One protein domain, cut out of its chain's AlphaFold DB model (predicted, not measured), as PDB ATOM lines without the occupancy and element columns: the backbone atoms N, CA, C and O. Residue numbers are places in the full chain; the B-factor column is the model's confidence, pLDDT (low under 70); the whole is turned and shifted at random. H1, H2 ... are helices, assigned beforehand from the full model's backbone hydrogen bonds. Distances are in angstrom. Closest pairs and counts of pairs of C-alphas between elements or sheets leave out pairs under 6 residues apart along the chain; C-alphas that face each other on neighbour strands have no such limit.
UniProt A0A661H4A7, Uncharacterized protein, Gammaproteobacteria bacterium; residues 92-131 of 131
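This is residues 92 to 131 of the 131 residues of an uncharacterized protein of Gammaproteobacteria bacterium (UniProt A0A661H4A7). One long helix, H2, makes the length of a rod-shaped domain; before it the chain passes through the one short helix H1, and the stretch from residue 92 to 102 folds back over the beginning of H2 like a hook. At the other end of H2 the last residues, 126 to 131, turn off toward the same side, and residues 122 to 127 stand free. The printed part has 40 residues with two named helices, H1 then H2, and no named strand; its class is all helix. It is loose, with a radius of gyration of the C-alphas of 12.8 A, and spans 37 by 15 by 8 A.

The printed part begins at Ala 92, with its C-alpha at (-7.913, 6.473, 28.616). H1 is residues 95 to 98, 5.4 A from first to last C-alpha, and begins at C-alpha 95 at (-14.038, -0.071, 27.439). H2 is residues 103 to 125, 33.0 A long, from C-alpha 103 at (-19.533, -4.634, 42.065) to C-alpha 125 at (5.397, 16.840, 39.989).

A tight link of 4 residues joins H1 to H2. The two only just touch, with 3 pairs of C-alphas within 8 A; the closest C-alphas are those of Cys 97 and Cys 109, 5.6 A apart. H2 touches H1 with residues 105 to 109 alone, and the centres are 14.0 A apart. In H2 every O i to N i+4 pair is within hydrogen-bond range; H1, with 4 residues, is too short for such a pair, and its one O i to N i+3 pair is within range.

The two C-alphas farthest apart are those of Ser 102 and Asn 127, at 37.3 A, while those of Ala 92 and Tyr 131 are 17.8 A apart. The printed part has no cut and ends at Tyr 131, the chain's last residue. The mean pLDDT of the printed part is 92.1, and residue 131 is under 70.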
ATOM      1  N   ALA A  92      -6.671   6.862  29.266       91.06
ATOM      2  CA  ALA A  92      -7.913   6.473  28.616       91.06
ATOM      3  C   ALA A  92      -8.546   5.338  29.427       91.06
ATOM      4  O   ALA A  92      -7.886   4.343  29.725       91.06
ATOM      5  N   GLU A  93      -9.806   5.514  29.810       90.06
ATOM      6  CA  GLU A  93     -10.564   4.487  30.520       90.06
ATOM      7  C   GLU A  93     -10.812   3.306  29.568       90.06
ATOM      8  O   GLU A  93     -11.255   3.547  28.440       90.06
ATOM      9  N   PRO A  94     -10.480   2.064  29.959       90.06
ATOM     10  CA  PRO A  94     -10.719   0.927  29.088       90.06
ATOM     11  C   PRO A  94     -12.226   0.661  28.945       90.06
ATOM     12  O   PRO A  94     -13.026   1.045  29.801       90.06
ATOM     13  N   GLU A  95     -12.621   0.073  27.812       90.06
ATOM     14  CA  GLU A  95     -14.038  -0.071  27.439       90.06
ATOM     15  C   GLU A  95     -14.829  -0.943  28.425       90.06
ATOM     16  O   GLU A  95     -16.011  -0.689  28.652       90.06
ATOM     17  N   ASP A  96     -14.171  -1.923  29.048       90.62
ATOM     18  CA  ASP A  96     -14.741  -2.789  30.086       90.62
ATOM     19  C   ASP A  96     -15.215  -1.994  31.313       90.62
ATOM     20  O   ASP A  96     -16.264  -2.283  31.886       90.62
ATOM     21  N   CYS A  97     -14.520  -0.911  31.653       91.94
ATOM     22  CA  CYS A  97     -14.870  -0.030  32.757       91.94
ATOM     23  C   CYS A  97     -16.010   0.953  32.452       91.94
ATOM     24  O   CYS A  97     -16.440   1.673  33.356       91.94
ATOM     25  N   LEU A  98     -16.528   0.994  31.216       89.94
ATOM     26  CA  LEU A  98     -17.694   1.818  30.867       89.94
ATOM     27  C   LEU A  98     -19.018   1.175  31.297       89.94
ATOM     28  O   LEU A  98     -20.010   1.886  31.472       89.94
ATOM     29  N   ASN A  99     -19.047  -0.150  31.465       92.44
ATOM     30  CA  ASN A  99     -20.225  -0.877  31.921       92.44
ATOM     31  C   ASN A  99     -19.823  -1.975  32.908       92.44
ATOM     32  O   ASN A  99     -19.284  -3.011  32.523       92.44
ATOM     33  N   TYR A 100     -20.094  -1.749  34.193       91.69
ATOM     34  CA  TYR A 100     -19.680  -2.678  35.235       91.69
ATOM     35  C   TYR A 100     -20.462  -3.987  35.154       91.69
ATOM     36  O   TYR A 100     -21.684  -4.021  35.274       91.69
ATOM     37  N   GLU A 101     -19.728  -5.082  35.030       92.19
ATOM     38  CA  GLU A 101     -20.301  -6.432  35.028       92.19
ATOM     39  C   GLU A 101     -20.672  -6.915  36.440       92.19
ATOM     40  O   GLU A 101     -21.496  -7.811  36.611       92.19
ATOM     41  N   SER A 102     -20.046  -6.336  37.467       96.00
ATOM     42  CA  SER A 102     -20.293  -6.629  38.880       96.00
ATOM     43  C   SER A 102     -19.727  -5.528  39.779       96.00
ATOM     44  O   SER A 102     -18.882  -4.738  39.353       96.00
ATOM     45  N   ASP A 103     -20.114  -5.528  41.055       96.25
ATOM     46  CA  ASP A 103     -19.533  -4.634  42.065       96.25
ATOM     47  C   ASP A 103     -18.016  -4.831  42.205       96.25
ATOM     48  O   ASP A 103     -17.270  -3.868  42.377       96.25
ATOM     49  N   ALA A 104     -17.534  -6.074  42.085       95.88
ATOM     50  CA  ALA A 104     -16.103  -6.370  42.118       95.88
ATOM     51  C   ALA A 104     -15.369  -5.738  40.923       95.88
ATOM     52  O   ALA A 104     -14.301  -5.151  41.096       95.88
ATOM     53  N   HIS A 105     -15.967  -5.804  39.729       95.50
ATOM     54  CA  HIS A 105     -15.429  -5.166  38.528       95.50
ATOM     55  C   HIS A 105     -15.420  -3.633  38.665       95.50
ATOM     56  O   HIS A 105     -14.398  -3.001  38.400       95.50
ATOM     57  N   MET A 106     -16.495  -3.031  39.183       94.44
ATOM     58  CA  MET A 106     -16.539  -1.594  39.486       94.44
ATOM     59  C   MET A 106     -15.377  -1.172  40.397       94.44
ATOM     60  O   MET A 106     -14.693  -0.184  40.123       94.44
ATOM     61  N   VAL A 107     -15.145  -1.916  41.481       95.94
ATOM     62  CA  VAL A 107     -14.060  -1.626  42.427       95.94
ATOM     63  C   VAL A 107     -12.697  -1.716  41.740       95.94
ATOM     64  O   VAL A 107     -11.867  -0.828  41.939       95.94
ATOM     65  N   GLU A 108     -12.468  -2.725  40.899       95.31
ATOM     66  CA  GLU A 108     -11.209  -2.853  40.157       95.31
ATOM     67  C   GLU A 108     -10.990  -1.688  39.183       95.31
ATOM     68  O   GLU A 108      -9.910  -1.096  39.169       95.31
ATOM     69  N   CYS A 109     -12.022  -1.276  38.444       95.25
ATOM     70  CA  CYS A 109     -11.961  -0.119  37.550       95.25
ATOM     71  C   CYS A 109     -11.625   1.180  38.293       95.25
ATOM     72  O   CYS A 109     -10.731   1.931  37.886       95.25
ATOM     73  N   VAL A 110     -12.280   1.430  39.432       94.62
ATOM     74  CA  VAL A 110     -11.980   2.591  40.285       94.62
ATOM     75  C   VAL A 110     -10.546   2.518  40.810       94.62
ATOM     76  O   VAL A 110      -9.816   3.511  40.748       94.62
ATOM     77  N   ASN A 111     -10.101   1.350  41.275       95.62
ATOM     78  CA  ASN A 111      -8.738   1.150  41.766       95.62
ATOM     79  C   ASN A 111      -7.692   1.357  40.663       95.62
ATOM     80  O   ASN A 111      -6.657   1.979  40.910       95.62
ATOM     81  N   SER A 112      -7.948   0.876  39.447       94.00
ATOM     82  CA  SER A 112      -7.094   1.083  38.272       94.00
ATOM     83  C   SER A 112      -6.949   2.573  37.948       94.00
ATOM     84  O   SER A 112      -5.832   3.099  37.887       94.00
ATOM     85  N   LYS A 113      -8.070   3.299  37.886       94.94
ATOM     86  CA  LYS A 113      -8.087   4.754  37.684       94.94
ATOM     87  C   LYS A 113      -7.332   5.502  38.784       94.94
ATOM     88  O   LYS A 113      -6.575   6.430  38.496       94.94
ATOM     89  N   MET A 114      -7.495   5.091  40.042       95.56
ATOM     90  CA  MET A 114      -6.776   5.664  41.184       95.56
ATOM     91  C   MET A 114      -5.263   5.423  41.098       95.56
ATOM     92  O   MET A 114      -4.489   6.354  41.337       95.56
ATOM     93  N   ARG A 115      -4.829   4.219  40.698       95.88
ATOM     94  CA  ARG A 115      -3.411   3.909  40.439       95.88
ATOM     95  C   ARG A 115      -2.847   4.800  39.335       95.88
ATOM     96  O   ARG A 115      -1.846   5.484  39.561       95.88
ATOM     97  N   ALA A 116      -3.542   4.895  38.200       95.81
ATOM     98  CA  ALA A 116      -3.150   5.762  37.092       95.81
ATOM     99  C   ALA A 116      -3.058   7.240  37.514       95.81
ATOM    100  O   ALA A 116      -2.130   7.949  37.122       95.81
ATOM    101  N   ARG A 117      -3.979   7.711  38.367       96.25
ATOM    102  CA  ARG A 117      -3.948   9.067  38.934       96.25
ATOM    103  C   ARG A 117      -2.730   9.290  39.834       96.25
ATOM    104  O   ARG A 117      -2.135  10.367  39.792       96.25
ATOM    105  N   GLY A 118      -2.353   8.293  40.634       95.88
ATOM    106  CA  GLY A 118      -1.151   8.319  41.469       95.88
ATOM    107  C   GLY A 118       0.129   8.440  40.641       95.88
ATOM    108  O   GLY A 118       0.933   9.342  40.876       95.88
ATOM    109  N   GLU A 119       0.275   7.597  39.618       95.75
ATOM    110  CA  GLU A 119       1.413   7.643  38.691       95.75
ATOM    111  C   GLU A 119       1.484   8.963  37.924       95.75
ATOM    112  O   GLU A 119       2.547   9.582  37.831       95.75
ATOM    113  N   PHE A 120       0.341   9.431  37.414       96.75
ATOM    114  CA  PHE A 120       0.236  10.726  36.756       96.75
ATOM    115  C   PHE A 120       0.709  11.853  37.673       96.75
ATOM    116  O   PHE A 120       1.501  12.690  37.256       96.75
ATOM    117  N   ASN A 121       0.265  11.874  38.934       95.06
ATOM    118  CA  ASN A 121       0.675  12.897  39.893       95.06
ATOM    119  C   ASN A 121       2.188  12.876  40.145       95.06
ATOM    120  O   ASN A 121       2.797  13.946  40.199       95.06
ATOM    121  N   ALA A 122       2.794  11.691  40.266       95.25
ATOM    122  CA  ALA A 122       4.239  11.554  40.432       95.25
ATOM    123  C   ALA A 122       4.998  12.125  39.221       95.25
ATOM    124  O   ALA A 122       5.914  12.933  39.386       95.25
ATOM    125  N   LYS A 123       4.560  11.790  38.001       94.81
ATOM    126  CA  LYS A 123       5.141  12.307  36.751       94.81
ATOM    127  C   LYS A 123       4.899  13.810  36.561       94.81
ATOM    128  O   LYS A 123       5.783  14.518  36.086       94.81
ATOM    129  N   TRP A 124       3.731  14.311  36.963       92.12
ATOM    130  CA  TRP A 124       3.367  15.730  36.906       92.12
ATOM    131  C   TRP A 124       4.267  16.578  37.807       92.12
ATOM    132  O   TRP A 124       4.801  17.589  37.365       92.12
ATOM    133  N   VAL A 125       4.487  16.150  39.055       92.50
ATOM    134  CA  VAL A 125       5.397  16.840  39.989       92.50
ATOM    135  C   VAL A 125       6.849  16.778  39.503       92.50
ATOM    136  O   VAL A 125       7.593  17.738  39.680       92.50
ATOM    137  N   ALA A 126       7.240  15.688  38.841       93.62
ATOM    138  CA  ALA A 126       8.558  15.539  38.229       93.62
ATOM    139  C   ALA A 126       8.733  16.303  36.896       93.62
ATOM    140  O   ALA A 126       9.783  16.171  36.268       93.62
ATOM    141  N   ASN A 127       7.738  17.084  36.443       89.00
ATOM    142  CA  ASN A 127       7.721  17.775  35.142       89.00
ATOM    143  C   ASN A 127       7.940  16.846  33.928       89.00
ATOM    144  O   ASN A 127       8.447  17.268  32.892       89.00
ATOM    145  N   GLN A 128       7.551  15.574  34.041       88.94
ATOM    146  CA  GLN A 128       7.692  14.573  32.975       88.94
ATOM    147  C   GLN A 128       6.480  14.523  32.031       88.94
ATOM    148  O   GLN A 128       6.491  13.774  31.057       88.94
ATOM    149  N   ILE A 129       5.431  15.298  32.315       83.56
ATOM    150  CA  ILE A 129       4.245  15.432  31.465       83.56
ATOM    151  C   ILE A 129       4.182  16.886  30.988       83.56
ATOM    152  O   ILE A 129       4.114  17.781  31.835       83.56
ATOM    153  N   PRO A 130       4.232  17.144  29.668       70.25
ATOM    154  CA  PRO A 130       4.189  18.501  29.137       70.25
ATOM    155  C   PRO A 130       2.829  19.165  29.408       70.25
ATOM    156  O   PRO A 130       1.784  18.511  29.354       70.25
ATOM    157  N   TYR A 131       2.876  20.464  29.716       61.31
ATOM    158  CA  TYR A 131       1.731  21.332  30.026       61.31
ATOM    159  C   TYR A 131       1.123  22.014  28.799       61.31
ATOM    160  O   TYR A 131       1.866  22.305  27.836       61.31
TER     161      TYR A 131